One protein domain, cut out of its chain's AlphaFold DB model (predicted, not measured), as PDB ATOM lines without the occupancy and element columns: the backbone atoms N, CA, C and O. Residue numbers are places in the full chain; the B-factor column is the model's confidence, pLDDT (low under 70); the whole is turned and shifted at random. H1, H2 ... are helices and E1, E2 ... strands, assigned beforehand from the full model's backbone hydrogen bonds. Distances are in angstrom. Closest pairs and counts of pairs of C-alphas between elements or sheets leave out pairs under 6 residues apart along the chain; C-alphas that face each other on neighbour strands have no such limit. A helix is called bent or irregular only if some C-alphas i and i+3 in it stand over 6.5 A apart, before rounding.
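AT A GLANCE: This is residues 561 to 607 and 648 to 785 of the 837 residues of the protein "DUF262 domain-containing protein" of Halobaculum sp. WSA2 (UniProt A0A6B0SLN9). An elongated, mostly helical body has a two-stranded ribbon, E1 and E2, with H1 packed on it near one end, and two helices, H7 and H8, at the other end, with H6 between H5 and H8. The short helical hairpin H4 and H5 lies in the middle; H9 crosses H6, and H9 and H10 run one after the other along the long axis back toward H1. The printed part has 185 residues with ten named helices and two named strands, in the order H1 H2 E1 H3 E2 H4 H5 H6 H7 H8 H9 H10; the sheet E1 - E2 is antiparallel. It is compact, with a radius of gyration of the C-alphas of 17.7 A, and spans 54 by 35 by 30 A.

HOW THE PARTS SIT: E1, residues 590 to 594, and E2, residues 658 to 662, are antiparallel at 141 degrees, with N 591 and O 661 2.7 A apart and N 659 and O 593 2.8 A apart, within hydrogen-bond range. The closest C-alphas of H1, residues 561 to 574, and E2 are those of Leu 567 and Leu 660, 7.3 A apart. H2, residues 580 to 584, touches no helix, nor does H3, residues 648 to 652, which is irregular: C-alphas 649 and 652 are 7.2 A apart. H4, residues 663 to 669, and H5, residues 674 to 681, touch as a helical hairpin, closest at C-alphas 669 and 677, 5.0 A. H5 touches H6, residues 702 to 716, about perpendicular at 88 degrees, closest at C-alphas 679 and 709, 5.1 A. H6 touches H9, residues 756 to 766, with its residues 703 to 708 alone, closest at C-alphas 704 and 761, 4.3 A. H6 touches H8, residues 738 to 753, at a shallow tilt of 33 degrees, only just short of steep, opposite ways, closest at C-alphas 714 and 745, 5.8 A. H8 touches H7, residues 724 to 731, closest at C-alphas 738 and 724, 5.5 A. H10, residues 771 to 785, and H1 only just touch, with 3 pairs of C-alphas within 8 A, closest at 784 and 570, 6.7 A. Every O i to N i+4 pair is within hydrogen-bond range in H1, H6, H7, H8, H9 and H10; H5 has 2 of 4, H4 1 of 3, H2 and H3 0 of 1 each, and the O i to N i+3 counts are 2 of 4 in H4, 2 of 2 in H2 and 0 of 2 in H3.

IN THESE COORDINATES: H1 begins at C-alpha 561 (133.368, 100.602, 222.583) and H10 ends at C-alpha 785 (127.499, 114.491, 224.793). H8 measures 22.6 A, H6 21.2 A, H10 20.6 A and H1 20.1 A.

THE WHOLE: The C-alphas of Ala 736 and Glu 783, the two farthest apart, are 55.6 A apart. Residues 608 to 647 are not printed; C-alphas 607 and 648 are 25.4 A apart. The link H5 to H6, residues 682 to 701, is long. Mean pLDDT of the printed part is 80.0; 31 residues are under 70, among them 576 to 588.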
ATOM      1  N   ARG A 561     134.325 101.052 221.561       89.38
ATOM      2  CA  ARG A 561     133.368 100.602 222.583       89.38
ATOM      3  C   ARG A 561     132.735 101.778 223.319       89.38
ATOM      4  O   ARG A 561     131.521 101.792 223.497       89.38
ATOM      5  N   TYR A 562     133.546 102.751 223.728       92.06
ATOM      6  CA  TYR A 562     133.081 103.939 224.447       92.06
ATOM      7  C   TYR A 562     132.275 104.846 223.523       92.06
ATOM      8  O   TYR A 562     131.201 105.291 223.912       92.06
ATOM      9  N   ALA A 563     132.734 105.034 222.279       91.88
ATOM     10  CA  ALA A 563     131.995 105.763 221.256       91.88
ATOM     11  C   ALA A 563     130.626 105.123 221.007       91.88
ATOM     12  O   ALA A 563     129.606 105.798 221.083       91.88
ATOM     13  N   LYS A 564     130.575 103.803 220.802       90.88
ATOM     14  CA  LYS A 564     129.319 103.075 220.590       90.88
ATOM     15  C   LYS A 564     128.358 103.214 221.777       90.88
ATOM     16  O   LYS A 564     127.177 103.473 221.566       90.88
ATOM     17  N   ALA A 565     128.851 103.071 223.009       91.56
ATOM     18  CA  ALA A 565     128.039 103.238 224.216       91.56
ATOM     19  C   ALA A 565     127.533 104.682 224.385       91.56
ATOM     20  O   ALA A 565     126.374 104.883 224.746       91.56
ATOM     21  N   LEU A 566     128.377 105.678 224.088       92.88
ATOM     22  CA  LEU A 566     128.019 107.095 224.146       92.88
ATOM     23  C   LEU A 566     126.962 107.431 223.094       92.88
ATOM     24  O   LEU A 566     125.906 107.938 223.446       92.88
ATOM     25  N   LEU A 567     127.198 107.093 221.823       91.19
ATOM     26  CA  LEU A 567     126.236 107.335 220.747       91.19
ATOM     27  C   LEU A 567     124.903 106.629 221.019       91.19
ATOM     28  O   LEU A 567     123.851 107.186 220.712       91.19
ATOM     29  N   TRP A 568     124.930 105.441 221.635       87.94
ATOM     30  CA  TRP A 568     123.712 104.773 222.089       87.94
ATOM     31  C   TRP A 568     122.994 105.582 223.173       87.94
ATOM     32  O   TRP A 568     121.794 105.808 223.040       87.94
ATOM     33  N   LYS A 569     123.704 106.085 224.191       90.62
ATOM     34  CA  LYS A 569     123.122 106.983 225.203       90.62
ATOM     35  C   LYS A 569     122.495 108.231 224.564       90.62
ATOM     36  O   LYS A 569     121.345 108.534 224.854       90.62
ATOM     37  N   LEU A 570     123.200 108.910 223.653       90.19
ATOM     38  CA  LEU A 570     122.687 110.114 222.976       90.19
ATOM     39  C   LEU A 570     121.388 109.830 222.230       90.19
ATOM     40  O   LEU A 570     120.398 110.545 222.365       90.19
ATOM     41  N   THR A 571     121.405 108.740 221.478       85.38
ATOM     42  CA  THR A 571     120.271 108.238 220.717       85.38
ATOM     43  C   THR A 571     119.091 107.898 221.639       85.38
ATOM     44  O   THR A 571     117.952 108.281 221.379       85.38
ATOM     45  N   ASP A 572     119.365 107.268 222.781       81.12
ATOM     46  CA  ASP A 572     118.364 106.932 223.790       81.12
ATOM     47  C   ASP A 572     117.835 108.135 224.594       81.12
ATOM     48  O   ASP A 572     116.754 108.066 225.176       81.12
ATOM     49  N   GLU A 573     118.515 109.273 224.603       84.12
ATOM     50  CA  GLU A 573     118.006 110.475 225.273       84.12
ATOM     51  C   GLU A 573     117.238 111.409 224.324       84.12
ATOM     52  O   GLU A 573     116.339 112.122 224.774       84.12
ATOM     53  N   HIS A 574     117.525 111.366 223.018       79.62
ATOM     54  CA  HIS A 574     117.029 112.360 222.055       79.62
ATOM     55  C   HIS A 574     115.999 111.838 221.045       79.62
ATOM     56  O   HIS A 574     115.353 112.643 220.381       79.62
ATOM     57  N   THR A 575     115.770 110.528 220.938       70.69
ATOM     58  CA  THR A 575     114.679 110.004 220.095       70.69
ATOM     59  C   THR A 575     113.348 109.980 220.872       70.69
ATOM     60  O   THR A 575     113.322 109.663 222.065       70.69
ATOM     61  N   GLU A 576     112.204 110.220 220.218       60.84
ATOM     62  CA  GLU A 576     110.868 110.062 220.822       60.84
ATOM     63  C   GLU A 576     110.566 108.613 221.279       60.84
ATOM     64  O   GLU A 576     110.981 107.628 220.669       60.84
ATOM     65  N   THR A 577     109.812 108.469 222.373       53.81
ATOM     66  CA  THR A 577     109.599 107.202 223.112       53.81
ATOM     67  C   THR A 577     108.851 106.108 222.326       53.81
ATOM     68  O   THR A 577     108.845 104.952 222.751       53.81
ATOM     69  N   ASP A 578     108.215 106.442 221.200       53.75
ATOM     70  CA  ASP A 578     107.416 105.515 220.380       53.75
ATOM     71  C   ASP A 578     108.109 105.054 219.085       53.75
ATOM     72  O   ASP A 578     107.497 104.324 218.300       53.75
ATOM     73  N   ALA A 579     109.381 105.411 218.878       56.25
ATOM     74  CA  ALA A 579     110.131 104.957 217.713       56.25
ATOM     75  C   ALA A 579     110.246 103.420 217.711       56.25
ATOM     76  O   ALA A 579     110.722 102.799 218.668       56.25
ATOM     77  N   MET A 580     109.731 102.787 216.654       54.12
ATOM     78  CA  MET A 580     109.529 101.334 216.579       54.12
ATOM     79  C   MET A 580     110.846 100.558 216.721       54.12
ATOM     80  O   MET A 580     110.866  99.514 217.375       54.12
ATOM     81  N   TRP A 581     111.941 101.114 216.200       58.00
ATOM     82  CA  TRP A 581     113.284 100.536 216.247       58.00
ATOM     83  C   TRP A 581     113.889 100.509 217.664       58.00
ATOM     84  O   TRP A 581     114.680  99.619 217.981       58.00
ATOM     85  N   ARG A 582     113.453 101.400 218.572       54.88
ATOM     86  CA  ARG A 582     113.896 101.417 219.979       54.88
ATOM     87  C   ARG A 582     113.445 100.179 220.755       54.88
ATOM     88  O   ARG A 582     114.122  99.748 221.679       54.88
ATOM     89  N   ARG A 583     112.314  99.567 220.371       51.69
ATOM     90  CA  ARG A 583     111.818  98.318 220.990       51.69
ATOM     91  C   ARG A 583     112.635  97.086 220.581       51.69
ATOM     92  O   ARG A 583     112.438  96.025 221.164       51.69
ATOM     93  N   SER A 584     113.515  97.228 219.591       49.62
ATOM     94  CA  SER A 584     114.357  96.171 219.019       49.62
ATOM     95  C   SER A 584     115.857  96.464 219.115       49.62
ATOM     96  O   SER A 584     116.646  95.704 218.567       49.62
ATOM     97  N   LEU A 585     116.263  97.552 219.779       60.41
ATOM     98  CA  LEU A 585     117.661  97.969 219.903       60.41
ATOM     99  C   LEU A 585     118.450  96.975 220.764       60.41
ATOM    100  O   LEU A 585     118.593  97.118 221.974       60.41
ATOM    101  N   ASN A 586     118.973  95.942 220.121       64.00
ATOM    102  CA  ASN A 586     119.955  95.057 220.708       64.00
ATOM    103  C   ASN A 586     121.343  95.595 220.351       64.00
ATOM    104  O   ASN A 586     121.747  95.553 219.192       64.00
ATOM    105  N   ILE A 587     122.104  96.082 221.336       67.38
ATOM    106  CA  ILE A 587     123.437  96.653 221.088       67.38
ATOM    107  C   ILE A 587     124.398  95.653 220.425       67.38
ATOM    108  O   ILE A 587     125.328  96.067 219.734       67.38
ATOM    109  N   SER A 588     124.186  94.342 220.596       66.12
ATOM    110  CA  SER A 588     124.976  93.312 219.906       66.12
ATOM    111  C   SER A 588     124.709  93.259 218.395       66.12
ATOM    112  O   SER A 588     125.567  92.821 217.632       66.12
ATOM    113  N   GLU A 589     123.565  93.780 217.950       71.12
ATOM    114  CA  GLU A 589     123.141  93.839 216.549       71.12
ATOM    115  C   GLU A 589     123.465  95.182 215.872       71.12
ATOM    116  O   GLU A 589     123.280  95.320 214.664       71.12
ATOM    117  N   VAL A 590     123.993  96.148 216.629       75.94
ATOM    118  CA  VAL A 590     124.402  97.472 216.138       75.94
ATOM    119  C   VAL A 590     125.922  97.520 215.939       75.94
ATOM    120  O   VAL A 590     126.683  97.027 216.771       75.94
ATOM    121  N   HIS A 591     126.390  98.168 214.878       83.44
ATOM    122  CA  HIS A 591     127.790  98.464 214.593       83.44
ATOM    123  C   HIS A 591     128.033  99.978 214.633       83.44
ATOM    124  O   HIS A 591     127.136 100.775 214.369       83.44
ATOM    125  N   LEU A 592     129.266 100.364 214.958       87.88
ATOM    126  CA  LEU A 592     129.768 101.716 214.737       87.88
ATOM    127  C   LEU A 592     130.225 101.843 213.279       87.88
ATOM    128  O   LEU A 592     131.211 101.207 212.907       87.88
ATOM    129  N   GLU A 593     129.511 102.594 212.456       86.06
ATOM    130  CA  GLU A 593     129.918 102.809 211.067       86.06
ATOM    131  C   GLU A 593     130.673 104.124 210.926       86.06
ATOM    132  O   GLU A 593     130.350 105.126 211.566       86.06
ATOM    133  N   HIS A 594     131.680 104.112 210.062       88.00
ATOM    134  CA  HIS A 594     132.413 105.312 209.695       88.00
ATOM    135  C   HIS A 594     131.639 106.033 208.603       88.00
ATOM    136  O   HIS A 594     131.208 105.412 207.639       88.00
ATOM    137  N   VAL A 595     131.457 107.341 208.705       84.75
ATOM    138  CA  VAL A 595     130.798 108.114 207.649       84.75
ATOM    139  C   VAL A 595     131.702 108.147 206.424       84.75
ATOM    140  O   VAL A 595     131.295 107.741 205.332       84.75
ATOM    141  N   PHE A 596     132.963 108.511 206.623       84.00
ATOM    142  CA  PHE A 596     133.980 108.486 205.585       84.00
ATOM    143  C   PHE A 596     134.605 107.082 205.436       84.00
ATOM    144  O   PHE A 596     134.534 106.258 206.354       84.00
ATOM    145  N   PRO A 597     135.168 106.748 204.263       84.56
ATOM    146  CA  PRO A 597     135.983 105.561 204.049       84.56
ATOM    147  C   PRO A 597     137.141 105.479 205.045       84.56
ATOM    148  O   PRO A 597     137.675 106.489 205.488       84.56
ATOM    149  N   GLN A 598     137.534 104.250 205.364       83.12
ATOM    150  CA  GLN A 598     138.669 103.959 206.239       83.12
ATOM    151  C   GLN A 598     139.978 103.834 205.447       83.12
ATOM    152  O   GLN A 598     141.049 103.853 206.034       83.12
ATOM    153  N   SER A 599     139.912 103.684 204.118       80.56
ATOM    154  CA  SER A 599     141.088 103.477 203.272       80.56
ATOM    155  C   SER A 599     141.078 104.369 202.020       80.56
ATOM    156  O   SER A 599     140.009 104.580 201.434       80.56
ATOM    157  N   PRO A 600     142.254 104.838 201.540       70.31
ATOM    158  CA  PRO A 600     142.418 105.454 200.216       70.31
ATOM    159  C   PRO A 600     142.031 104.520 199.072       70.31
ATOM    160  O   PRO A 600     141.837 104.978 197.953       70.31
ATOM    161  N   PHE A 601     141.938 103.209 199.304       74.12
ATOM    162  CA  PHE A 601     141.645 102.258 198.239       74.12
ATOM    163  C   PHE A 601     140.185 101.884 198.188       74.12
ATOM    164  O   PHE A 601     139.619 101.237 199.069       74.12
ATOM    165  N   LEU A 602     139.598 102.259 197.065       71.25
ATOM    166  CA  LEU A 602     138.231 101.963 196.722       71.25
ATOM    167  C   LEU A 602     138.221 100.784 195.737       71.25
ATOM    168  O   LEU A 602     137.903 100.950 194.562       71.25
ATOM    169  N   ASP A 603     138.575  99.583 196.215       54.06
ATOM    170  CA  ASP A 603     138.837  98.386 195.384       54.06
ATOM    171  C   ASP A 603     137.655  97.918 194.498       54.06
ATOM    172  O   ASP A 603     137.820  97.013 193.687       54.06
ATOM    173  N   ASN A 604     136.467  98.536 194.588       54.47
ATOM    174  CA  ASN A 604     135.263  98.162 193.830       54.47
ATOM    175  C   ASN A 604     134.353  99.354 193.441       54.47
ATOM    176  O   ASN A 604     133.121  99.248 193.437       54.47
ATOM    177  N   ILE A 605     134.918 100.528 193.135       55.03
ATOM    178  CA  ILE A 605     134.133 101.768 192.992       55.03
ATOM    179  C   ILE A 605     134.199 102.368 191.581       55.03
ATOM    180  O   ILE A 605     134.836 103.380 191.357       55.03
ATOM    181  N   GLY A 606     133.420 101.794 190.654       60.78
ATOM    182  CA  GLY A 606     132.935 102.447 189.419       60.78
ATOM    183  C   GLY A 606     133.861 103.481 188.750       60.78
ATOM    184  O   GLY A 606     134.970 103.142 188.355       60.78
ATOM    185  N   SER A 607     133.350 104.702 188.555       59.03
ATOM    186  CA  SER A 607     133.986 105.830 187.853       59.03
ATOM    187  C   SER A 607     134.731 106.826 188.759       59.03
ATOM    188  O   SER A 607     135.220 107.837 188.258       59.03
ATOM    189  N   GLU A 648     143.986 107.251 210.055       87.31
ATOM    190  CA  GLU A 648     143.868 106.403 211.243       87.31
ATOM    191  C   GLU A 648     144.148 107.187 212.526       87.31
ATOM    192  O   GLU A 648     143.404 107.049 213.502       87.31
ATOM    193  N   GLU A 649     145.158 108.056 212.507       87.88
ATOM    194  CA  GLU A 649     145.564 108.836 213.673       87.88
ATOM    195  C   GLU A 649     144.604 109.994 213.983       87.88
ATOM    196  O   GLU A 649     144.281 110.241 215.152       87.88
ATOM    197  N   TYR A 650     144.115 110.692 212.951       87.62
ATOM    198  CA  TYR A 650     143.441 111.977 213.145       87.62
ATOM    199  C   TYR A 650     141.958 112.017 212.784       87.62
ATOM    200  O   TYR A 650     141.295 112.940 213.241       87.62
ATOM    201  N   TYR A 651     141.401 111.111 211.975       88.69
ATOM    202  CA  TYR A 651     140.046 111.319 211.424       88.69
ATOM    203  C   TYR A 651     139.121 110.103 211.485       88.69
ATOM    204  O   TYR A 651     137.912 110.273 211.644       88.69
ATOM    205  N   ILE A 652     139.645 108.880 211.382       87.94
ATOM    206  CA  ILE A 652     138.824 107.665 211.305       87.94
ATOM    207  C   ILE A 652     138.036 107.472 212.599       87.94
ATOM    208  O   ILE A 652     136.815 107.364 212.552       87.94
ATOM    209  N   SER A 653     138.708 107.516 213.748       88.25
ATOM    210  CA  SER A 653     138.087 107.272 215.059       88.25
ATOM    211  C   SER A 653     137.559 108.543 215.742       88.25
ATOM    212  O   SER A 653     137.234 108.515 216.934       88.25
ATOM    213  N   ASP A 654     137.480 109.661 215.014       90.94
ATOM    214  CA  ASP A 654     136.922 110.907 215.535       90.94
ATOM    215  C   ASP A 654     135.405 110.768 215.700       90.94
ATOM    216  O   ASP A 654     134.724 110.272 214.804       90.94
ATOM    217  N   LEU A 655     134.849 111.239 216.821       89.38
ATOM    218  CA  LEU A 655     133.413 111.147 217.108       89.38
ATOM    219  C   LEU A 655     132.544 111.716 215.971       89.38
ATOM    220  O   LEU A 655     131.501 111.148 215.650       89.38
ATOM    221  N   GLY A 656     133.000 112.791 215.320       89.44
ATOM    222  CA  GLY A 656     132.335 113.406 214.175       89.44
ATOM    223  C   GLY A 656     132.288 112.523 212.924       89.44
ATOM    224  O   GLY A 656     131.507 112.810 212.019       89.44
ATOM    225  N   ASN A 657     133.071 111.449 212.849       90.19
ATOM    226  CA  ASN A 657     133.078 110.496 211.737       90.19
ATOM    227  C   ASN A 657     132.305 109.203 212.053       90.19
ATOM    228  O   ASN A 657     132.225 108.312 211.215       90.19
ATOM    229  N   LEU A 658     131.699 109.078 213.234       89.88
ATOM    230  CA  LEU A 658     131.118 107.815 213.695       89.88
ATOM    231  C   LEU A 658     129.593 107.881 213.761       89.88
ATOM    232  O   LEU A 658     129.031 108.849 214.260       89.88
ATOM    233  N   GLY A 659     128.908 106.861 213.257       86.69
ATOM    234  CA  GLY A 659     127.454 106.695 213.324       86.69
ATOM    235  C   GLY A 659     127.067 105.302 213.817       86.69
ATOM    236  O   GLY A 659     127.923 104.435 214.005       86.69
ATOM    237  N   LEU A 660     125.775 105.077 214.037       85.25
ATOM    238  CA  LEU A 660     125.245 103.773 214.442       85.25
ATOM    239  C   LEU A 660     124.470 103.141 213.286       85.25
ATOM    240  O   LEU A 660     123.653 103.807 212.668       85.25
ATOM    241  N   LEU A 661     124.688 101.858 213.005       80.38
ATOM    242  CA  LEU A 661     123.951 101.115 211.975       80.38
ATOM    243  C   LEU A 661     123.709  99.675 212.399       80.38
ATOM    244  O   LEU A 661     124.435  99.142 213.232       80.38
ATOM    245  N   TRP A 662     122.726  99.008 211.799       75.94
ATOM    246  CA  TRP A 662     122.578  97.564 211.974       75.94
ATOM    247  C   TRP A 662     123.761  96.816 211.359       75.94
ATOM    248  O   TRP A 662     124.263  97.182 210.294       75.94
ATOM    249  N   ASN A 663     124.166  95.707 211.984       74.75
ATOM    250  CA  ASN A 663     125.236  94.844 211.476       74.75
ATOM    251  C   ASN A 663     124.989  94.406 210.021       74.75
ATOM    252  O   ASN A 663     125.932  94.323 209.242       74.75
ATOM    253  N   GLN A 664     123.733  94.126 209.655       70.56
ATOM    254  CA  GLN A 664     123.366  93.672 208.308       70.56
ATOM    255  C   GLN A 664     123.519  94.782 207.257       70.56
ATOM    256  O   GLN A 664     123.995  94.512 206.154       70.56
ATOM    257  N   ASP A 665     123.181  96.020 207.617       71.00
ATOM    258  CA  ASP A 665     123.277  97.180 206.726       71.00
ATOM    259  C   ASP A 665     124.734  97.637 206.571       71.00
ATOM    260  O   ASP A 665     125.181  97.939 205.461       71.00
ATOM    261  N   ASN A 666     125.510  97.581 207.661       71.75
ATOM    262  CA  ASN A 666     126.925  97.956 207.685       71.75
ATOM    263  C   ASN A 666     127.764  97.198 206.642       71.75
ATOM    264  O   ASN A 666     128.581  97.791 205.939       71.75
ATOM    265  N   VAL A 667     127.514  95.891 206.473       63.66
ATOM    266  CA  VAL A 667     128.234  95.039 205.505       63.66
ATOM    267  C   VAL A 667     128.120  95.568 204.072       63.66
ATOM    268  O   VAL A 667     129.032  95.384 203.271       63.66
ATOM    269  N   THR A 668     127.015  96.233 203.735       63.75
ATOM    270  CA  THR A 668     126.776  96.748 202.379       63.75
ATOM    271  C   THR A 668     127.337  98.152 202.139       63.75
ATOM    272  O   THR A 668     127.534  98.528 200.984       63.75
ATOM    273  N   GLY A 669     127.614  98.919 203.200       64.88
ATOM    274  CA  GLY A 669     128.112 100.299 203.128       64.88
ATOM    275  C   GLY A 669     129.614 100.464 203.389       64.88
ATOM    276  O   GLY A 669     130.174 101.509 203.055       64.88
ATOM    277  N   GLN A 670     130.279  99.451 203.950       72.62
ATOM    278  CA  GLN A 670     131.639  99.573 204.472       72.62
ATOM    279  C   GLN A 670     132.650 100.098 203.435       72.62
ATOM    280  O   GLN A 670     132.745  99.611 202.310       72.62
ATOM    281  N   ASN A 671     133.453 101.083 203.852       78.56
ATOM    282  CA  ASN A 671     134.530 101.692 203.061       78.56
ATOM    283  C   ASN A 671     134.087 102.315 201.714       78.56
ATOM    284  O   ASN A 671     134.885 102.451 200.787       78.56
ATOM    285  N   HIS A 672     132.816 102.711 201.594       78.50
ATOM    286  CA  HIS A 672     132.301 103.435 200.433       78.50
ATOM    287  C   HIS A 672     132.146 104.950 200.663       78.50
ATOM    288  O   HIS A 672     132.041 105.411 201.798       78.50
ATOM    289  N   PRO A 673     132.086 105.737 199.576       77.75
ATOM    290  CA  PRO A 673     131.676 107.126 199.614       77.75
ATOM    291  C   PRO A 673     130.322 107.383 200.281       77.75
ATOM    292  O   PRO A 673     129.412 106.565 200.137       77.75
ATOM    293  N   LEU A 674     130.161 108.531 200.955       77.62
ATOM    294  CA  LEU A 674     128.913 108.912 201.631       77.62
ATOM    295  C   LEU A 674     127.707 108.857 200.682       77.62
ATOM    296  O   LEU A 674     126.674 108.294 201.033       77.62
ATOM    297  N   SER A 675     127.871 109.338 199.449       73.56
ATOM    298  CA  SER A 675     126.878 109.251 198.369       73.56
ATOM    299  C   SER A 675     126.384 107.817 198.096       73.56
ATOM    300  O   SER A 675     125.239 107.611 197.702       73.56
ATOM    301  N   ARG A 676     127.206 106.793 198.353       73.62
ATOM    302  CA  ARG A 676     126.823 105.376 198.215       73.62
ATOM    303  C   ARG A 676     126.261 104.770 199.494       73.62
ATOM    304  O   ARG A 676     125.434 103.865 199.421       73.62
ATOM    305  N   LYS A 677     126.725 105.247 200.646       78.38
ATOM    306  CA  LYS A 677     126.283 104.799 201.967       78.38
ATOM    307  C   LYS A 677     124.877 105.295 202.291       78.38
ATOM    308  O   LYS A 677     124.049 104.529 202.773       78.38
ATOM    309  N   LEU A 678     124.572 106.546 201.956       73.88
ATOM    310  CA  LEU A 678     123.312 107.172 202.343       73.88
ATOM    311  C   LEU A 678     122.059 106.430 201.861       73.88
ATOM    312  O   LEU A 678     121.156 106.235 202.666       73.88
ATOM    313  N   PRO A 679     121.974 105.954 200.605       72.38
ATOM    314  CA  PRO A 679     120.809 105.190 200.164       72.38
ATOM    315  C   PRO A 679     120.622 103.851 200.892       72.38
ATOM    316  O   PRO A 679     119.512 103.321 200.896       72.38
ATOM    317  N   VAL A 680     121.684 103.289 201.484       72.25
ATOM    318  CA  VAL A 680     121.597 102.135 202.398       72.25
ATOM    319  C   VAL A 680     121.037 102.597 203.740       72.25
ATOM    320  O   VAL A 680     120.107 101.981 204.251       72.25
ATOM    321  N   TYR A 681     121.532 103.721 204.263       73.25
ATOM    322  CA  TYR A 681     121.077 104.284 205.538       73.25
ATOM    323  C   TYR A 681     119.583 104.624 205.498       73.25
ATOM    324  O   TYR A 681     118.862 104.272 206.418       73.25
ATOM    325  N   GLN A 682     119.101 105.187 204.385       67.81
ATOM    326  CA  GLN A 682     117.690 105.526 204.144       67.81
ATOM    327  C   GLN A 682     116.743 104.319 204.048       67.81
ATOM    328  O   GLN A 682     115.526 104.485 204.063       67.81
ATOM    329  N   ARG A 683     117.267 103.103 203.850       66.56
ATOM    330  CA  ARG A 683     116.453 101.872 203.884       66.56
ATOM    331  C   ARG A 683     116.316 101.319 205.292       66.56
ATOM    332  O   ARG A 683     115.394 100.545 205.537       66.56
ATOM    333  N   SER A 684     117.263 101.655 206.161       63.88
ATOM    334  CA  SER A 684     117.219 101.293 207.567       63.88
ATOM    335  C   SER A 684     116.346 102.297 208.317       63.88
ATOM    336  O   SER A 684     116.397 103.481 208.011       63.88
ATOM    337  N   ASP A 685     115.626 101.857 209.348       67.00
ATOM    338  CA  ASP A 685     114.915 102.762 210.272       67.00
ATOM    339  C   ASP A 685     115.890 103.532 211.210       67.00
ATOM    340  O   ASP A 685     115.477 104.092 212.224       67.00
ATOM    341  N   PHE A 686     117.208 103.491 210.949       68.81
ATOM    342  CA  PHE A 686     118.260 104.078 211.796       68.81
ATOM    343  C   PHE A 686     118.640 105.510 211.381       68.81
ATOM    344  O   PHE A 686     119.464 106.143 212.043       68.81
ATOM    345  N   ASP A 687     118.062 106.046 210.308       68.31
ATOM    346  CA  ASP A 687     118.148 107.472 209.977       68.31
ATOM    347  C   ASP A 687     117.394 108.354 210.992       68.31
ATOM    348  O   ASP A 687     117.761 109.513 211.175       68.31
ATOM    349  N   GLU A 688     116.431 107.781 211.729       69.56
ATOM    350  CA  GLU A 688     115.738 108.398 212.874       69.56
ATOM    351  C   GLU A 688     116.602 108.526 214.150       69.56
ATOM    352  O   GLU A 688     116.168 109.111 215.151       69.56
ATOM    353  N   ALA A 689     117.806 107.946 214.182       78.81
ATOM    354  CA  ALA A 689     118.705 108.108 215.320       78.81
ATOM    355  C   ALA A 689     119.349 109.501 215.285       78.81
ATOM    356  O   ALA A 689     119.976 109.863 214.290       78.81
ATOM    357  N   VAL A 690     119.301 110.245 216.398       82.19
ATOM    358  CA  VAL A 690     119.834 111.626 216.477       82.19
ATOM    359  C   VAL A 690     121.285 111.736 215.986       82.19
ATOM    360  O   VAL A 690     121.679 112.707 215.349       82.19
ATOM    361  N   VAL A 691     122.093 110.702 216.240       84.56
ATOM    362  CA  VAL A 691     123.516 110.658 215.867       84.56
ATOM    363  C   VAL A 691     123.734 110.484 214.360       84.56
ATOM    364  O   VAL A 691     124.818 110.796 213.855       84.56
ATOM    365  N   ASN A 692     122.704 110.018 213.650       82.31
ATOM    366  CA  ASN A 692     122.665 109.805 212.210       82.31
ATOM    367  C   ASN A 692     121.886 110.895 211.459       82.31
ATOM    368  O   ASN A 692     122.108 111.042 210.259       82.31
ATOM    369  N   GLU A 693     121.039 111.691 212.127       78.00
ATOM    370  CA  GLU A 693     120.247 112.778 211.513       78.00
ATOM    371  C   GLU A 693     121.099 113.766 210.695       78.00
ATOM    372  O   GLU A 693     120.629 114.363 209.722       78.00
ATOM    373  N   PHE A 694     122.382 113.914 211.036       75.06
ATOM    374  CA  PHE A 694     123.351 114.723 210.284       75.06
ATOM    375  C   PHE A 694     123.550 114.252 208.830       75.06
ATOM    376  O   PHE A 694     124.007 115.030 207.995       75.06
ATOM    377  N   PHE A 695     123.143 113.018 208.527       72.75
ATOM    378  CA  PHE A 695     123.184 112.356 207.220       72.75
ATOM    379  C   PHE A 695     121.803 111.858 206.774       72.75
ATOM    380  O   PHE A 695     121.702 111.099 205.813       72.75
ATOM    381  N   GLY A 696     120.734 112.254 207.468       68.00
ATOM    382  CA  GLY A 696     119.371 111.833 207.150       68.00
ATOM    383  C   GLY A 696     118.893 112.365 205.795       68.00
ATOM    384  O   GLY A 696     119.330 113.422 205.332       68.00
ATOM    385  N   ALA A 697     117.959 111.646 205.163       60.28
ATOM    386  CA  ALA A 697     117.414 111.983 203.842       60.28
ATOM    387  C   ALA A 697     116.856 113.410 203.745       60.28
ATOM    388  O   ALA A 697     116.977 114.045 202.700       60.28
ATOM    389  N   ASP A 698     116.292 113.917 204.842       65.38
ATOM    390  CA  ASP A 698     115.599 115.206 204.912       65.38
ATOM    391  C   ASP A 698     116.508 116.420 204.676       65.38
ATOM    392  O   ASP A 698     116.019 117.522 204.407       65.38
ATOM    393  N   ARG A 699     117.833 116.240 204.754       70.06
ATOM    394  CA  ARG A 699     118.809 117.292 204.437       70.06
ATOM    395  C   ARG A 699     119.087 117.425 202.937       70.06
ATOM    396  O   ARG A 699     119.734 118.393 202.542       70.06
ATOM    397  N   PHE A 700     118.570 116.509 202.116       75.31
ATOM    398  CA  PHE A 700     118.873 116.410 200.690       75.31
ATOM    399  C   PHE A 700     117.631 116.564 199.815       75.31
ATOM    400  O   PHE A 700     116.495 116.315 200.227       75.31
ATOM    401  N   SER A 701     117.835 116.964 198.564       82.06
ATOM    402  CA  SER A 701     116.763 117.035 197.583       82.06
ATOM    403  C   SER A 701     116.222 115.636 197.247       82.06
ATOM    404  O   SER A 701     116.971 114.682 197.039       82.06
ATOM    405  N   GLU A 702     114.894 115.511 197.125       79.69
ATOM    406  CA  GLU A 702     114.222 114.251 196.743       79.69
ATOM    407  C   GLU A 702     114.769 113.691 195.413       79.69
ATOM    408  O   GLU A 702     114.861 112.477 195.208       79.69
ATOM    409  N   VAL A 703     115.183 114.592 194.514       81.00
ATOM    410  CA  VAL A 703     115.803 114.257 193.228       81.00
ATOM    411  C   VAL A 703     117.171 113.610 193.431       81.00
ATOM    412  O   VAL A 703     117.431 112.572 192.817       81.00
ATOM    413  N   ALA A 704     118.024 114.166 194.293       80.50
ATOM    414  CA  ALA A 704     119.341 113.610 194.577       80.50
ATOM    415  C   ALA A 704     119.243 112.230 195.248       80.50
ATOM    416  O   ALA A 704     119.882 111.280 194.786       80.50
ATOM    417  N   ALA A 705     118.357 112.087 196.240       78.06
ATOM    418  CA  ALA A 705     118.121 110.819 196.935       78.06
ATOM    419  C   ALA A 705     117.649 109.715 195.977       78.06
ATOM    420  O   ALA A 705     118.218 108.623 195.941       78.06
ATOM    421  N   THR A 706     116.660 110.018 195.130       82.56
ATOM    422  CA  THR A 706     116.135 109.061 194.143       82.56
ATOM    423  C   THR A 706     117.201 108.663 193.119       82.56
ATOM    424  O   THR A 706     117.314 107.492 192.750       82.56
ATOM    425  N   THR A 707     117.995 109.631 192.657       84.75
ATOM    426  CA  THR A 707     119.021 109.419 191.626       84.75
ATOM    427  C   THR A 707     120.140 108.508 192.134       84.75
ATOM    428  O   THR A 707     120.499 107.547 191.449       84.75
ATOM    429  N   LEU A 708     120.648 108.740 193.349       79.19
ATOM    430  CA  LEU A 708     121.691 107.893 193.934       79.19
ATOM    431  C   LEU A 708     121.177 106.537 194.406       79.19
ATOM    432  O   LEU A 708     121.881 105.543 194.245       79.19
ATOM    433  N   HIS A 709     119.952 106.455 194.929       79.94
ATOM    434  CA  HIS A 709     119.346 105.167 195.272       79.94
ATOM    435  C   HIS A 709     119.258 104.257 194.047       79.94
ATOM    436  O   HIS A 709     119.737 103.123 194.088       79.94
ATOM    437  N   ARG A 710     118.772 104.792 192.919       85.06
ATOM    438  CA  ARG A 710     118.738 104.060 191.651       85.06
ATOM    439  C   ARG A 710     120.130 103.615 191.206       85.06
ATOM    440  O   ARG A 710     120.295 102.492 190.728       85.06
ATOM    441  N   TRP A 711     121.125 104.483 191.368       83.38
ATOM    442  CA  TRP A 711     122.513 104.177 191.043       83.38
ATOM    443  C   TRP A 711     123.071 103.028 191.914       83.38
ATOM    444  O   TRP A 711     123.660 102.089 191.375       83.38
ATOM    445  N   VAL A 712     122.813 103.027 193.230       76.44
ATOM    446  CA  VAL A 712     123.239 101.960 194.162       76.44
ATOM    447  C   VAL A 712     122.610 100.615 193.802       76.44
ATOM    448  O   VAL A 712     123.314  99.605 193.771       76.44
ATOM    449  N   GLU A 713     121.310 100.580 193.497       79.50
ATOM    450  CA  GLU A 713     120.625  99.335 193.122       79.50
ATOM    451  C   GLU A 713     121.218  98.698 191.868       79.50
ATOM    452  O   GLU A 713     121.446  97.486 191.826       79.50
ATOM    453  N   LEU A 714     121.494  99.518 190.854       83.00
ATOM    454  CA  LEU A 714     122.132  99.056 189.629       83.00
ATOM    455  C   LEU A 714     123.565  98.579 189.907       83.00
ATOM    456  O   LEU A 714     123.962  97.513 189.440       83.00
ATOM    457  N   ASN A 715     124.334  99.305 190.722       76.62
ATOM    458  CA  ASN A 715     125.717  98.938 191.019       76.62
ATOM    459  C   ASN A 715     125.822  97.664 191.887       76.62
ATOM    460  O   ASN A 715     126.728  96.861 191.683       76.62
ATOM    461  N   ALA A 716     124.866  97.403 192.786       74.44
ATOM    462  CA  ALA A 716     124.776  96.149 193.550       74.44
ATOM    463  C   ALA A 716     124.417  94.924 192.678       74.44
ATOM    464  O   ALA A 716     124.681  93.771 193.043       74.44
ATOM    465  N   ALA A 717     123.803  95.162 191.517       78.12
ATOM    466  CA  ALA A 717     123.503  94.141 190.518       78.12
ATOM    467  C   ALA A 717     124.630  93.937 189.492       78.12
ATOM    468  O   ALA A 717     124.579  92.991 188.697       78.12
ATOM    469  N   ARG A 718     125.657  94.791 189.512       80.88
ATOM    470  CA  ARG A 718     126.750  94.789 188.541       80.88
ATOM    471  C   ARG A 718     127.487  93.449 188.522       80.88
ATOM    472  O   ARG A 718     127.838  92.902 189.562       80.88
ATOM    473  N   GLY A 719     127.707  92.903 187.326       75.56
ATOM    474  CA  GLY A 719     128.435  91.642 187.132       75.56
ATOM    475  C   GLY A 719     127.741  90.382 187.670       75.56
ATOM    476  O   GLY A 719     128.333  89.306 187.611       75.56
ATOM    477  N   THR A 720     126.505  90.476 188.180       76.31
ATOM    478  CA  THR A 720     125.768  89.318 188.709       76.31
ATOM    479  C   THR A 720     124.897  88.653 187.647       76.31
ATOM    480  O   THR A 720     124.096  89.307 186.988       76.31
ATOM    481  N   THR A 721     125.031  87.332 187.505       82.06
ATOM    482  CA  THR A 721     124.216  86.504 186.592       82.06
ATOM    483  C   THR A 721     123.339  85.485 187.332       82.06
ATOM    484  O   THR A 721     122.474  84.850 186.730       82.06
ATOM    485  N   GLU A 722     123.542  85.310 188.640       80.19
ATOM    486  CA  GLU A 722     122.738  84.438 189.505       80.19
ATOM    487  C   GLU A 722     121.524  85.183 190.074       80.19
ATOM    488  O   GLU A 722     121.605  86.371 190.383       80.19
ATOM    489  N   ASN A 723     120.388  84.488 190.223       83.25
ATOM    490  CA  ASN A 723     119.112  85.070 190.676       83.25
ATOM    491  C   ASN A 723     118.693  86.337 189.896       83.25
ATOM    492  O   ASN A 723     117.980  87.194 190.425       83.25
ATOM    493  N   TRP A 724     119.130  86.445 188.636       88.69
ATOM    494  CA  TRP A 724     118.942  87.632 187.802       88.69
ATOM    495  C   TRP A 724     117.462  87.968 187.599       88.69
ATOM    496  O   TRP A 724     117.121  89.138 187.600       88.69
ATOM    497  N   GLU A 725     116.571  86.973 187.516       88.25
ATOM    498  CA  GLU A 725     115.123  87.173 187.335       88.25
ATOM    499  C   GLU A 725     114.527  88.015 188.475       88.25
ATOM    500  O   GLU A 725     113.855  89.016 188.238       88.25
ATOM    501  N   SER A 726     114.854  87.666 189.726       86.81
ATOM    502  CA  SER A 726     114.384  88.397 190.909       86.81
ATOM    503  C   SER A 726     114.976  89.805 190.999       86.81
ATOM    504  O   SER A 726     114.321  90.711 191.511       86.81
ATOM    505  N   ARG A 727     116.221  89.991 190.545       85.38
ATOM    506  CA  ARG A 727     116.905  91.293 190.563       85.38
ATOM    507  C   ARG A 727     116.438  92.198 189.423       85.38
ATOM    508  O   ARG A 727     116.276  93.393 189.634       85.38
ATOM    509  N   ALA A 728     116.178  91.634 188.247       86.94
ATOM    510  CA  ALA A 728     115.612  92.327 187.097       86.94
ATOM    511  C   ALA A 728     114.207  92.848 187.414       86.94
ATOM    512  O   ALA A 728     113.942  94.026 187.185       86.94
ATOM    513  N   ASP A 729     113.361  92.024 188.044       87.62
ATOM    514  CA  ASP A 729     112.042  92.447 188.527       87.62
ATOM    515  C   ASP A 729     112.149  93.587 189.554       87.62
ATOM    516  O   ASP A 729     111.426  94.579 189.438       87.62
ATOM    517  N   ALA A 730     113.077  93.495 190.517       84.56
ATOM    518  CA  ALA A 730     113.308  94.551 191.507       84.56
ATOM    519  C   ALA A 730     113.790  95.868 190.866       84.56
ATOM    520  O   ALA A 730     113.345  96.946 191.251       84.56
ATOM    521  N   LEU A 731     114.649  95.780 189.846       87.19
ATOM    522  CA  LEU A 731     115.175  96.930 189.106       87.19
ATOM    523  C   LEU A 731     114.229  97.442 188.007       87.19
ATOM    524  O   LEU A 731     114.524  98.470 187.392       87.19
ATOM    525  N   GLY A 732     113.118  96.757 187.729       89.88
ATOM    526  CA  GLY A 732     112.221  97.082 186.618       89.88
ATOM    527  C   GLY A 732     112.857  96.895 185.233       89.88
ATOM    528  O   GLY A 732     112.470  97.583 184.286       89.88
ATOM    529  N   LEU A 733     113.842  96.003 185.112       90.44
ATOM    530  CA  LEU A 733     114.526  95.676 183.860       90.44
ATOM    531  C   LEU A 733     113.891  94.440 183.221       90.44
ATOM    532  O   LEU A 733     113.566  93.469 183.898       90.44
ATOM    533  N   SER A 734     113.714  94.466 181.901       89.44
ATOM    534  CA  SER A 734     113.188  93.325 181.149       89.44
ATOM    535  C   SER A 734     114.312  92.696 180.338       89.44
ATOM    536  O   SER A 734     114.729  93.249 179.325       89.44
ATOM    537  N   CYS A 735     114.781  91.538 180.796       90.50
ATOM    538  CA  CYS A 735     115.900  90.803 180.207       90.50
ATOM    539  C   CYS A 735     115.470  89.354 179.927       90.50
ATOM    540  O   CYS A 735     114.604  88.818 180.622       90.50
ATOM    541  N   ALA A 736     116.026  88.720 178.896       87.88
ATOM    542  CA  ALA A 736     115.707  87.343 178.518       87.88
ATOM    543  C   ALA A 736     116.598  86.303 179.215       87.88
ATOM    544  O   ALA A 736     116.183  85.150 179.352       87.88
ATOM    545  N   ASP A 737     117.799  86.698 179.637       91.94
ATOM    546  CA  ASP A 737     118.754  85.874 180.373       91.94
ATOM    547  C   ASP A 737     119.685  86.725 181.264       91.94
ATOM    548  O   ASP A 737     119.635  87.958 181.257       91.94
ATOM    549  N   GLY A 738     120.518  86.054 182.068       89.75
ATOM    550  CA  GLY A 738     121.428  86.702 183.017       89.75
ATOM    551  C   GLY A 738     122.560  87.504 182.367       89.75
ATOM    552  O   GLY A 738     123.025  88.470 182.967       89.75
ATOM    553  N   ASP A 739     122.974  87.156 181.145       90.31
ATOM    554  CA  ASP A 739     124.004  87.903 180.413       90.31
ATOM    555  C   ASP A 739     123.421  89.216 179.862       90.31
ATOM    556  O   ASP A 739     124.056  90.269 179.952       90.31
ATOM    557  N   GLU A 740     122.189  89.176 179.336       91.31
ATOM    558  CA  GLU A 740     121.442  90.372 178.934       91.31
ATOM    559  C   GLU A 740     121.155  91.277 180.136       91.31
ATOM    560  O   GLU A 740     121.317  92.489 180.030       91.31
ATOM    561  N   PHE A 741     120.811  90.703 181.292       91.94
ATOM    562  CA  PHE A 741     120.654  91.455 182.536       91.94
ATOM    563  C   PHE A 741     121.937  92.184 182.945       91.94
ATOM    564  O   PHE A 741     121.904  93.392 183.171       91.94
ATOM    565  N   ALA A 742     123.075  91.487 182.985       88.25
ATOM    566  CA  ALA A 742     124.350  92.105 183.341       88.25
ATOM    567  C   ALA A 742     124.734  93.240 182.369       88.25
ATOM    568  O   ALA A 742     125.187  94.299 182.802       88.25
ATOM    569  N   ALA A 743     124.513  93.049 181.064       89.50
ATOM    570  CA  ALA A 743     124.772  94.076 180.055       89.50
ATOM    571  C   ALA A 743     123.825  95.283 180.175       89.50
ATOM    572  O   ALA A 743     124.245  96.425 179.973       89.50
ATOM    573  N   GLU A 744     122.557  95.043 180.506       91.50
ATOM    574  CA  GLU A 744     121.549  96.086 180.689       91.50
ATOM    575  C   GLU A 744     121.829  96.938 181.932       91.50
ATOM    576  O   GLU A 744     121.727  98.163 181.875       91.50
ATOM    577  N   VAL A 745     122.257  96.305 183.027       88.12
ATOM    578  CA  VAL A 745     122.691  96.991 184.251       88.12
ATOM    579  C   VAL A 745     123.861  97.938 183.969       88.12
ATOM    580  O   VAL A 745     123.801  99.105 184.350       88.12
ATOM    581  N   GLU A 746     124.892  97.486 183.245       88.00
ATOM    582  CA  GLU A 746     126.023  98.344 182.846       88.00
ATOM    583  C   GLU A 746     125.577  99.520 181.966       88.00
ATOM    584  O   GLU A 746     126.072 100.640 182.107       88.00
ATOM    585  N   ARG A 747     124.620  99.287 181.062       90.44
ATOM    586  CA  ARG A 747     124.096 100.323 180.167       90.44
ATOM    587  C   ARG A 747     123.322 101.399 180.931       90.44
ATOM    588  O   ARG A 747     123.480 102.580 180.629       90.44
ATOM    589  N   GLU A 748     122.466 101.005 181.869       91.00
ATOM    590  CA  GLU A 748     121.695 101.932 182.707       91.00
ATOM    591  C   GLU A 748     122.595 102.708 183.674       91.00
ATOM    592  O   GLU A 748     122.402 103.910 183.828       91.00
ATOM    593  N   LEU A 749     123.617 102.062 184.253       85.19
ATOM    594  CA  LEU A 749     124.636 102.743 185.061       85.19
ATOM    595  C   LEU A 749     125.330 103.847 184.266       85.19
ATOM    596  O   LEU A 749     125.321 104.999 184.689       85.19
ATOM    597  N   ALA A 750     125.864 103.515 183.089       86.12
ATOM    598  CA  ALA A 750     126.549 104.491 182.245       86.12
ATOM    599  C   ALA A 750     125.625 105.649 181.833       86.12
ATOM    600  O   ALA A 750     126.030 106.806 181.851       86.12
ATOM    601  N   ALA A 751     124.365 105.352 181.496       89.25
ATOM    602  CA  ALA A 751     123.393 106.377 181.126       89.25
ATOM    603  C   ALA A 751     123.045 107.307 182.296       89.25
ATOM    604  O   ALA A 751     122.861 108.503 182.081       89.25
ATOM    605  N   LEU A 752     122.941 106.765 183.513       87.00
ATOM    606  CA  LEU A 752     122.647 107.527 184.722       87.00
ATOM    607  C   LEU A 752     123.817 108.438 185.107       87.00
ATOM    608  O   LEU A 752     123.594 109.617 185.378       87.00
ATOM    609  N   GLU A 753     125.047 107.920 185.059       85.25
ATOM    610  CA  GLU A 753     126.276 108.661 185.381       85.25
ATOM    611  C   GLU A 753     126.539 109.843 184.427       85.25
ATOM    612  O   GLU A 753     127.151 110.831 184.823       85.25
ATOM    613  N   GLU A 754     126.031 109.800 183.189       86.75
ATOM    614  CA  GLU A 754     126.128 110.908 182.222       86.75
ATOM    615  C   GLU A 754     125.088 112.029 182.440       86.75
ATOM    616  O   GLU A 754     125.127 113.054 181.750       86.75
ATOM    617  N   THR A 755     124.129 111.862 183.358       88.06
ATOM    618  CA  THR A 755     123.078 112.868 183.588       88.06
ATOM    619  C   THR A 755     123.556 114.038 184.449       88.06
ATOM    620  O   THR A 755     124.258 113.858 185.440       88.06
ATOM    621  N   GLU A 756     123.099 115.254 184.125       86.50
ATOM    622  CA  GLU A 756     123.337 116.453 184.949       86.50
ATOM    623  C   GLU A 756     122.788 116.266 186.373       86.50
ATOM    624  O   GLU A 756     123.464 116.597 187.338       86.50
ATOM    625  N   SER A 757     121.626 115.616 186.510       84.44
ATOM    626  CA  SER A 757     121.021 115.280 187.805       84.44
ATOM    627  C   SER A 757     121.875 114.355 188.669       84.44
ATOM    628  O   SER A 757     121.807 114.443 189.889       84.44
ATOM    629  N   PHE A 758     122.658 113.453 188.066       85.00
ATOM    630  CA  PHE A 758     123.564 112.587 188.819       85.00
ATOM    631  C   PHE A 758     124.769 113.372 189.337       85.00
ATOM    632  O   PHE A 758     125.102 113.252 190.511       85.00
ATOM    633  N   GLY A 759     125.366 114.228 188.499       83.19
ATOM    634  CA  GLY A 759     126.435 115.134 188.928       83.19
ATOM    635  C   GLY A 759     125.983 116.082 190.044       83.19
ATOM    636  O   GLY A 759     126.641 116.169 191.073       83.19
ATOM    637  N   GLU A 760     124.814 116.714 189.887       85.75
ATOM    638  CA  GLU A 760     124.219 117.574 190.920       85.75
ATOM    639  C   GLU A 760     123.940 116.811 192.220       85.75
ATOM    640  O   GLU A 760     124.170 117.354 193.299       85.75
ATOM    641  N   ALA A 761     123.475 115.558 192.130       84.25
ATOM    642  CA  ALA A 761     123.263 114.719 193.301       84.25
ATOM    643  C   ALA A 761     124.586 114.453 194.027       84.25
ATOM    644  O   ALA A 761     124.685 114.732 195.216       84.25
ATOM    645  N   VAL A 762     125.615 113.972 193.321       80.00
ATOM    646  CA  VAL A 762     126.946 113.715 193.898       80.00
ATOM    647  C   VAL A 762     127.505 114.973 194.572       80.00
ATOM    648  O   VAL A 762     127.869 114.913 195.744       80.00
ATOM    649  N   ASP A 763     127.464 116.121 193.890       81.81
ATOM    650  CA  ASP A 763     127.925 117.403 194.438       81.81
ATOM    651  C   ASP A 763     127.126 117.849 195.677       81.81
ATOM    652  O   ASP A 763     127.664 118.522 196.555       81.81
ATOM    653  N   GLU A 764     125.831 117.528 195.758       84.81
ATOM    654  CA  GLU A 764     124.993 117.835 196.920       84.81
ATOM    655  C   GLU A 764     125.421 117.021 198.149       84.81
ATOM    656  O   GLU A 764     125.561 117.586 199.237       84.81
ATOM    657  N   TYR A 765     125.684 115.723 197.977       80.12
ATOM    658  CA  TYR A 765     126.118 114.838 199.062       80.12
ATOM    659  C   TYR A 765     127.555 115.103 199.504       80.12
ATOM    660  O   TYR A 765     127.835 115.120 200.703       80.12
ATOM    661  N   ASP A 766     128.457 115.367 198.562       77.81
ATOM    662  CA  ASP A 766     129.875 115.558 198.862       77.81
ATOM    663  C   ASP A 766     130.154 116.848 199.651       77.81
ATOM    664  O   ASP A 766     131.175 116.952 200.325       77.81
ATOM    665  N   ARG A 767     129.217 117.808 199.694       80.06
ATOM    666  CA  ARG A 767     129.314 118.982 200.591       80.06
ATOM    667  C   ARG A 767     129.335 118.624 202.074       80.06
ATOM    668  O   ARG A 767     129.828 119.413 202.874       80.06
ATOM    669  N   TYR A 768     128.808 117.459 202.440       80.19
ATOM    670  CA  TYR A 768     128.840 116.945 203.812       80.19
ATOM    671  C   TYR A 768     130.103 116.129 204.098       80.19
ATOM    672  O   TYR A 768     130.239 115.529 205.164       80.19
ATOM    673  N   TRP A 769     131.034 116.124 203.149       81.81
ATOM    674  CA  TRP A 769     132.270 115.372 203.188       81.81
ATOM    675  C   TRP A 769     133.478 116.289 203.061       81.81
ATOM    676  O   TRP A 769     134.323 116.148 202.183       81.81
ATOM    677  N   THR A 770     133.559 117.239 203.982       86.56
ATOM    678  CA  THR A 770     134.660 118.197 204.089       86.56
ATOM    679  C   THR A 770     135.160 118.245 205.530       86.56
ATOM    680  O   THR A 770     134.436 117.875 206.461       86.56
ATOM    681  N   ARG A 771     136.385 118.746 205.739       88.75
ATOM    682  CA  ARG A 771     136.892 119.047 207.091       88.75
ATOM    683  C   ARG A 771     135.955 119.968 207.877       88.75
ATOM    684  O   ARG A 771     135.746 119.747 209.066       88.75
ATOM    685  N   GLU A 772     135.360 120.963 207.219       88.25
ATOM    686  CA  GLU A 772     134.406 121.881 207.855       88.25
ATOM    687  C   GLU A 772     133.131 121.150 208.299       88.25
ATOM    688  O   GLU A 772     132.703 121.313 209.440       88.25
ATOM    689  N   ALA A 773     132.570 120.283 207.450       87.50
ATOM    690  CA  ALA A 773     131.390 119.492 207.794       87.50
ATOM    691  C   ALA A 773     131.659 118.529 208.962       87.50
ATOM    692  O   ALA A 773     130.829 118.414 209.868       87.50
ATOM    693  N   LEU A 774     132.834 117.884 208.984       89.50
ATOM    694  CA  LEU A 774     133.262 117.054 210.112       89.50
ATOM    695  C   LEU A 774     133.364 117.878 211.401       89.50
ATOM    696  O   LEU A 774     132.859 117.448 212.435       89.50
ATOM    697  N   ALA A 775     133.978 119.063 211.340       90.56
ATOM    698  CA  ALA A 775     134.121 119.957 212.486       90.56
ATOM    699  C   ALA A 775     132.759 120.410 213.032       90.56
ATOM    700  O   ALA A 775     132.526 120.349 214.238       90.56
ATOM    701  N   THR A 776     131.829 120.810 212.156       90.19
ATOM    702  CA  THR A 776     130.458 121.166 212.553       90.19
ATOM    703  C   THR A 776     129.766 119.998 213.241       90.19
ATOM    704  O   THR A 776     129.262 120.158 214.350       90.19
ATOM    705  N   ARG A 777     129.810 118.803 212.641       89.75
ATOM    706  CA  ARG A 777     129.189 117.618 213.238       89.75
ATOM    707  C   ARG A 777     129.824 117.249 214.574       89.75
ATOM    708  O   ARG A 777     129.115 116.891 215.510       89.75
ATOM    709  N   LYS A 778     131.153 117.308 214.672       91.56
ATOM    710  CA  LYS A 778     131.865 117.045 215.922       91.56
ATOM    711  C   LYS A 778     131.394 118.000 217.015       91.56
ATOM    712  O   LYS A 778     131.100 117.534 218.109       91.56
ATOM    713  N   ALA A 779     131.267 119.294 216.719       91.56
ATOM    714  CA  ALA A 779     130.743 120.266 217.674       91.56
ATOM    715  C   ALA A 779     129.323 119.904 218.135       91.56
ATOM    716  O   ALA A 779     129.079 119.871 219.335       91.56
ATOM    717  N   GLU A 780     128.424 119.549 217.217       90.12
ATOM    718  CA  GLU A 780     127.044 119.157 217.544       90.12
ATOM    719  C   GLU A 780     126.975 117.851 218.365       90.12
ATOM    720  O   GLU A 780     126.229 117.763 219.338       90.12
ATOM    721  N   LEU A 781     127.780 116.833 218.037       91.19
ATOM    722  CA  LEU A 781     127.828 115.582 218.807       91.19
ATOM    723  C   LEU A 781     128.462 115.766 220.189       91.19
ATOM    724  O   LEU A 781     128.007 115.151 221.153       91.19
ATOM    725  N   VAL A 782     129.500 116.598 220.297       91.81
ATOM    726  CA  VAL A 782     130.104 116.947 221.589       91.81
ATOM    727  C   VAL A 782     129.128 117.780 222.420       91.81
ATOM    728  O   VAL A 782     129.043 117.555 223.620       91.81
ATOM    729  N   GLU A 783     128.340 118.666 221.807       90.88
ATOM    730  CA  GLU A 783     127.255 119.401 222.471       90.88
ATOM    731  C   GLU A 783     126.257 118.422 223.108       90.88
ATOM    732  O   GLU A 783     126.059 118.442 224.323       90.88
ATOM    733  N   LEU A 784     125.731 117.476 222.319       90.44
ATOM    734  CA  LEU A 784     124.828 116.429 222.809       90.44
ATOM    735  C   LEU A 784     125.476 115.575 223.910       90.44
ATOM    736  O   LEU A 784     124.829 115.256 224.907       90.44
ATOM    737  N   ALA A 785     126.756 115.220 223.767       91.88
ATOM    738  CA  ALA A 785     127.499 114.491 224.793       91.88
ATOM    739  C   ALA A 785     127.628 115.284 226.093       91.88
ATOM    740  O   ALA A 785     127.429 114.722 227.169       91.88
TER     741      ALA A 785